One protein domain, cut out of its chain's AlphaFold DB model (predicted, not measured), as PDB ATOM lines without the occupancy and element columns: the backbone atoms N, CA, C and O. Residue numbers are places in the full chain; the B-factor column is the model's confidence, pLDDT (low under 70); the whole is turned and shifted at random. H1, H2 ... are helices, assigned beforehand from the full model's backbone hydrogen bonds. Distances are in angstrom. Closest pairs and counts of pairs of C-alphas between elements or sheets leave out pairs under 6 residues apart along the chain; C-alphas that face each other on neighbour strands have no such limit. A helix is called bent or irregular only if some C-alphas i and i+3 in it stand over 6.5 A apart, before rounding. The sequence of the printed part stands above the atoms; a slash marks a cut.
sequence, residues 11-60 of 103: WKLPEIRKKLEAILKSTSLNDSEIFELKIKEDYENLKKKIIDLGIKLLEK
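What this domain is: This is residues 11 to 60 of the 103 residues of an uncharacterized protein of marine sediment metagenome (UniProt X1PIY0). Two helices and the long link between them make a flat, open N: H1 runs one way, residues 25 to 39 turn and come back between the helices, and H2 runs roughly the first way again. The helices do not pack on each other, and residues 47 to 60 stick out. The printed part has 50 residues with two named helices, H1 then H2, and no named strand; the class is all helix. It is loose, with a radius of gyration of the C-alphas of 13.5 A, and spans 37 by 30 by 7 A.

Where its parts are: H1, residues 11 to 24, begins with C-alpha 11 at (52.826, -43.631, 17.639) and is 21.4 A long from first to last C-alpha. It is irregular: C-alphas 11 and 14 are 7.0 A apart. H2, residues 40 to 58, is 27.7 A long and ends with C-alpha 58 at (32.542, -36.382, 50.437).

How they stand to each other: H1 and H2 are apart, with no C-alpha of the one within 8 A of the other. Every O i to N i+4 pair is within hydrogen-bond range in H2, and 9 of 10 in H1.

The domain as a whole: The C-alphas of Trp 11 and Lys 60, the two farthest apart, are 41.0 A from each other. The printed part has no cut, and the link of 15 residues from H1 to H2 is long. Mean pLDDT of the printed part is 90.8; residue 60 is under 70.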
ATOM      1  N   TRP A  11      51.762 -44.608  17.891       87.00
ATOM      2  CA  TRP A  11      52.826 -43.631  17.639       87.00
ATOM      3  C   TRP A  11      52.355 -42.169  17.722       87.00
ATOM      4  O   TRP A  11      53.173 -41.280  17.937       87.00
ATOM      5  N   LYS A  12      51.047 -41.905  17.575       89.00
ATOM      6  CA  LYS A  12      50.466 -40.555  17.659       89.00
ATOM      7  C   LYS A  12      50.234 -40.085  19.095       89.00
ATOM      8  O   LYS A  12      50.029 -38.891  19.307       89.00
ATOM      9  N   LEU A  13      50.232 -40.990  20.079       88.62
ATOM     10  CA  LEU A  13      49.881 -40.656  21.463       88.62
ATOM     11  C   LEU A  13      50.767 -39.561  22.075       88.62
ATOM     12  O   LEU A  13      50.196 -38.631  22.643       88.62
ATOM     13  N   PRO A  14      52.108 -39.574  21.920       91.62
ATOM     14  CA  PRO A  14      52.951 -38.521  22.488       91.62
ATOM     15  C   PRO A  14      52.637 -37.136  21.909       91.62
ATOM     16  O   PRO A  14      52.619 -36.140  22.632       91.62
ATOM     17  N   GLU A  15      52.347 -37.065  20.607       93.81
ATOM     18  CA  GLU A  15      51.998 -35.810  19.936       93.81
ATOM     19  C   GLU A  15      50.638 -35.283  20.412       93.81
ATOM     20  O   GLU A  15      50.504 -34.100  20.729       93.81
ATOM     21  N   ILE A  16      49.634 -36.160  20.498       92.12
ATOM     22  CA  ILE A  16      48.292 -35.811  20.987       92.12
ATOM     23  C   ILE A  16      48.362 -35.352  22.442       92.12
ATOM     24  O   ILE A  16      47.774 -34.329  22.785       92.12
ATOM     25  N   ARG A  17      49.125 -36.060  23.281       93.12
ATOM     26  CA  ARG A  17      49.325 -35.705  24.685       93.12
ATOM     27  C   ARG A  17      49.926 -34.312  24.831       93.12
ATOM     28  O   ARG A  17      49.361 -33.485  25.536       93.12
ATOM     29  N   LYS A  18      50.988 -34.006  24.080       94.00
ATOM     30  CA  LYS A  18      51.613 -32.676  24.089       94.00
ATOM     31  C   LYS A  18      50.644 -31.573  23.648       94.00
ATOM     32  O   LYS A  18      50.654 -30.481  24.213       94.00
ATOM     33  N   LYS A  19      49.800 -31.843  22.645       94.50
ATOM     34  CA  LYS A  19      48.756 -30.901  22.205       94.50
ATOM     35  C   LYS A  19      47.699 -30.680  23.289       94.50
ATOM     36  O   LYS A  19      47.333 -29.535  23.530       94.50
ATOM     37  N   LEU A  20      47.243 -31.743  23.953       93.69
ATOM     38  CA  LEU A  20      46.294 -31.649  25.065       93.69
ATOM     39  C   LEU A  20      46.881 -30.846  26.228       93.69
ATOM     40  O   LEU A  20      46.250 -29.898  26.677       93.69
ATOM     41  N   GLU A  21      48.106 -31.150  26.653       94.44
ATOM     42  CA  GLU A  21      48.798 -30.412  27.719       94.44
ATOM     43  C   GLU A  21      48.936 -28.919  27.378       94.44
ATOM     44  O   GLU A  21      48.682 -28.061  28.223       94.44
ATOM     45  N   ALA A  22      49.263 -28.586  26.124       94.44
ATOM     46  CA  ALA A  22      49.341 -27.198  25.671       94.44
ATOM     47  C   ALA A  22      47.989 -26.466  25.750       94.44
ATOM     48  O   ALA A  22      47.953 -25.306  26.160       94.44
ATOM     49  N   ILE A  23      46.887 -27.135  25.393       94.81
ATOM     50  CA  ILE A  23      45.530 -26.578  25.495       94.81
ATOM     51  C   ILE A  23      45.161 -26.369  26.969       94.81
ATOM     52  O   ILE A  23      44.772 -25.267  27.360       94.81
ATOM     53  N   LEU A  24      45.339 -27.404  27.797       95.69
ATOM     54  CA  LEU A  24      44.930 -27.407  29.202       95.69
ATOM     55  C   LEU A  24      45.680 -26.367  30.038       95.69
ATOM     56  O   LEU A  24      45.080 -25.781  30.938       95.69
ATOM     57  N   LYS A  25      46.944 -26.067  29.708       94.62
ATOM     58  CA  LYS A  25      47.794 -25.103  30.431       94.62
ATOM     59  C   LYS A  25      47.169 -23.712  30.599       94.62
ATOM     60  O   LYS A  25      47.487 -23.017  31.557       94.62
ATOM     61  N   SER A  26      46.306 -23.300  29.671       93.19
ATOM     62  CA  SER A  26      45.632 -21.991  29.693       93.19
ATOM     63  C   SER A  26      44.247 -22.006  30.351       93.19
ATOM     64  O   SER A  26      43.541 -21.000  30.337       93.19
ATOM     65  N   THR A  27      43.839 -23.146  30.910       95.69
ATOM     66  CA  THR A  27      42.487 -23.381  31.427       95.69
ATOM     67  C   THR A  27      42.519 -23.719  32.914       95.69
ATOM     68  O   THR A  27      43.568 -24.040  33.468       95.69
ATOM     69  N   SER A  28      41.348 -23.754  33.549       95.12
ATOM     70  CA  SER A  28      41.176 -24.273  34.914       95.12
ATOM     71  C   SER A  28      41.454 -25.778  35.058       95.12
ATOM     72  O   SER A  28      41.271 -26.329  36.137       95.12
ATOM     73  N   LEU A  29      41.826 -26.459  33.970       94.12
ATOM     74  CA  LEU A  29      42.111 -27.891  33.921       94.12
ATOM     75  C   LEU A  29      43.614 -28.190  33.781       94.12
ATOM     76  O   LEU A  29      43.969 -29.339  33.531       94.12
ATOM     77  N   ASN A  30      44.486 -27.188  33.916       92.25
ATOM     78  CA  ASN A  30      45.946 -27.299  33.777       92.25
ATOM     79  C   ASN A  30      46.587 -28.433  34.603       92.25
ATOM     80  O   ASN A  30      47.545 -29.040  34.135       92.25
ATOM     81  N   ASP A  31      46.034 -28.742  35.776       89.12
ATOM     82  CA  ASP A  31      46.535 -29.771  36.697       89.12
ATOM     83  C   ASP A  31      45.775 -31.109  36.583       89.12
ATOM     84  O   ASP A  31      45.881 -31.982  37.447       89.12
ATOM     85  N   SER A  32      44.978 -31.287  35.524       91.31
ATOM     86  CA  SER A  32      44.201 -32.514  35.317       91.31
ATOM     87  C   SER A  32      45.085 -33.671  34.861       91.31
ATOM     88  O   SER A  32      45.907 -33.542  33.953       91.31
ATOM     89  N   GLU A  33      44.860 -34.848  35.441       90.94
ATOM     90  CA  GLU A  33      45.529 -36.072  35.014       90.94
ATOM     91  C   GLU A  33      44.968 -36.571  33.671       90.94
ATOM     92  O   GLU A  33      43.756 -36.704  33.495       90.94
ATOM     93  N   ILE A  34      45.859 -36.871  32.721       90.75
ATOM     94  CA  ILE A  34      45.503 -37.448  31.418       90.75
ATOM     95  C   ILE A  34      45.676 -38.968  31.481       90.75
ATOM     96  O   ILE A  34      46.777 -39.463  31.725       90.75
ATOM     97  N   PHE A  35      44.599 -39.701  31.195       89.81
ATOM     98  CA  PHE A  35      44.586 -41.164  31.184       89.81
ATOM     99  C   PHE A  35      44.663 -41.724  29.765       89.81
ATOM    100  O   PHE A  35      43.871 -41.364  28.894       89.81
ATOM    101  N   GLU A  36      45.582 -42.661  29.547       89.00
ATOM    102  CA  GLU A  36      45.655 -43.460  28.325       89.00
ATOM    103  C   GLU A  36      44.925 -44.788  28.558       89.00
ATOM    104  O   GLU A  36      45.282 -45.540  29.459       89.00
ATOM    105  N   LEU A  37      43.892 -45.075  27.760       89.88
ATOM    106  CA  LEU A  37      43.052 -46.269  27.922       89.88
ATOM    107  C   LEU A  37      43.310 -47.252  26.774       89.88
ATOM    108  O   LEU A  37      42.641 -47.201  25.741       89.88
ATOM    109  N   LYS A  38      44.297 -48.136  26.934       85.88
ATOM    110  CA  LYS A  38      44.736 -49.089  25.899       85.88
ATOM    111  C   LYS A  38      44.117 -50.467  26.112       85.88
ATOM    112  O   LYS A  38      43.622 -51.105  25.172       85.88
ATOM    113  N   ILE A  39      44.132 -50.917  27.362       87.94
ATOM    114  CA  ILE A  39      43.665 -52.231  27.795       87.94
ATOM    115  C   ILE A  39      42.544 -52.104  28.826       87.94
ATOM    116  O   ILE A  39      42.260 -51.037  29.361       87.94
ATOM    117  N   LYS A  40      41.864 -53.221  29.100       88.25
ATOM    118  CA  LYS A  40      40.756 -53.259  30.065       88.25
ATOM    119  C   LYS A  40      41.200 -52.850  31.475       88.25
ATOM    120  O   LYS A  40      40.426 -52.233  32.195       88.25
ATOM    121  N   GLU A  41      42.432 -53.176  31.850       91.56
ATOM    122  CA  GLU A  41      42.990 -52.832  33.159       91.56
ATOM    123  C   GLU A  41      43.093 -51.315  33.378       91.56
ATOM    124  O   GLU A  41      42.785 -50.839  34.469       91.56
ATOM    125  N   ASP A  42      43.380 -50.536  32.330       90.19
ATOM    126  CA  ASP A  42      43.407 -49.068  32.404       90.19
ATOM    127  C   ASP A  42      42.034 -48.494  32.787       90.19
ATOM    128  O   ASP A  42      41.936 -47.542  33.560       90.19
ATOM    129  N   TYR A  43      40.952 -49.114  32.302       90.56
ATOM    130  CA  TYR A  43      39.582 -48.751  32.674       90.56
ATOM    131  C   TYR A  43      39.286 -49.038  34.145       90.56
ATOM    132  O   TYR A  43      38.626 -48.239  34.808       90.56
ATOM    133  N   GLU A  44      39.756 -50.171  34.665       92.62
ATOM    134  CA  GLU A  44      39.586 -50.497  36.081       92.62
ATOM    135  C   GLU A  44      40.389 -49.536  36.970       92.62
ATOM    136  O   GLU A  44      39.894 -49.103  38.010       92.62
ATOM    137  N   ASN A  45      41.575 -49.112  36.527       92.94
ATOM    138  CA  ASN A  45      42.358 -48.079  37.207       92.94
ATOM    139  C   ASN A  45      41.654 -46.713  37.191       92.94
ATOM    140  O   ASN A  45      41.602 -46.041  38.222       92.94
ATOM    141  N   LEU A  46      41.048 -46.327  36.064       94.12
ATOM    142  CA  LEU A  46      40.254 -45.101  35.969       94.12
ATOM    143  C   LEU A  46      39.052 -45.129  36.928       94.12
ATOM    144  O   LEU A  46      38.826 -44.162  37.652       94.12
ATOM    145  N   LYS A  47      38.311 -46.244  36.989       94.31
ATOM    146  CA  LYS A  47      37.186 -46.403  37.928       94.31
ATOM    147  C   LYS A  47      37.626 -46.235  39.380       94.31
ATOM    148  O   LYS A  47      36.967 -45.511  40.120       94.31
ATOM    149  N   LYS A  48      38.738 -46.866  39.776       95.44
ATOM    150  CA  LYS A  48      39.298 -46.720  41.130       95.44
ATOM    151  C   LYS A  48      39.589 -45.256  41.449       95.44
ATOM    152  O   LYS A  48      39.115 -44.757  42.459       95.44
ATOM    153  N   LYS A  49      40.248 -44.535  40.536       93.94
ATOM    154  CA  LYS A  49      40.536 -43.106  40.721       93.94
ATOM    155  C   LYS A  49      39.283 -42.239  40.832       93.94
ATOM    156  O   LYS A  49      39.268 -41.317  41.641       93.94
ATOM    157  N   ILE A  50      38.234 -42.530  40.057       94.38
ATOM    158  CA  ILE A  50      36.943 -41.830  40.165       94.38
ATOM    159  C   ILE A  50      36.326 -42.052  41.551       94.38
ATOM    160  O   ILE A  50      35.856 -41.097  42.165       94.38
ATOM    161  N   ILE A  51      36.357 -43.289  42.059       95.25
ATOM    162  CA  ILE A  51      35.851 -43.623  43.398       95.25
ATOM    163  C   ILE A  51      36.664 -42.898  44.474       95.25
ATOM    164  O   ILE A  51      36.078 -42.223  45.317       95.25
ATOM    165  N   ASP A  52      37.996 -42.970  44.415       94.25
ATOM    166  CA  ASP A  52      38.886 -42.320  45.382       94.25
ATOM    167  C   ASP A  52      38.676 -40.799  45.410       94.25
ATOM    168  O   ASP A  52      38.655 -40.179  46.475       94.25
ATOM    169  N   LEU A  53      38.497 -40.185  44.237       91.81
ATOM    170  CA  LEU A  53      38.188 -38.764  44.119       91.81
ATOM    171  C   LEU A  53      36.806 -38.443  44.704       91.81
ATOM    172  O   LEU A  53      36.670 -37.461  45.427       91.81
ATOM    173  N   GLY A  54      35.807 -39.288  44.442       90.56
ATOM    174  CA  GLY A  54      34.472 -39.167  45.023       90.56
ATOM    175  C   GLY A  54      34.493 -39.208  46.553       90.56
ATOM    176  O   GLY A  54      33.905 -38.337  47.187       90.56
ATOM    177  N   ILE A  55      35.229 -40.150  47.149       90.81
ATOM    178  CA  ILE A  55      35.375 -40.264  48.611       90.81
ATOM    179  C   ILE A  55      36.025 -39.000  49.192       90.81
ATOM    180  O   ILE A  55      35.477 -38.405  50.116       90.81
ATOM    181  N   LYS A  56      37.126 -38.521  48.598       89.31
ATOM    182  CA  LYS A  56      37.798 -37.278  49.028       89.31
ATOM    183  C   LYS A  56      36.903 -36.040  48.942       89.31
ATOM    184  O   LYS A  56      37.080 -35.094  49.704       89.31
ATOM    185  N   LEU A  57      35.978 -36.004  47.983       85.56
ATOM    186  CA  LEU A  57      35.013 -34.912  47.859       85.56
ATOM    187  C   LEU A  57      33.918 -34.988  48.929       85.56
ATOM    188  O   LEU A  57      33.469 -33.940  49.375       85.56
ATOM    189  N   LEU A  58      33.522 -36.190  49.360       78.00
ATOM    190  CA  LEU A  58      32.542 -36.382  50.437       78.00
ATOM    191  C   LEU A  58      33.091 -35.995  51.818       78.00
ATOM    192  O   LEU A  58      32.326 -35.534  52.660       78.00
ATOM    193  N   GLU A  59      34.397 -36.153  52.049       73.94
ATOM    194  CA  GLU A  59      35.064 -35.719  53.290       73.94
ATOM    195  C   GLU A  59      35.060 -34.194  53.472       73.94
ATOM    196  O   GLU A  59      35.181 -33.696  54.591       73.94
ATOM    197  N   LYS A  60      34.897 -33.429  52.385       67.94
ATOM    198  CA  LYS A  60      34.657 -31.987  52.463       67.94
ATOM    199  C   LYS A  60      33.199 -31.779  52.853       67.94
ATOM    200  O   LYS A  60      32.334 -31.689  51.984       67.94
TER     201      LYS A  60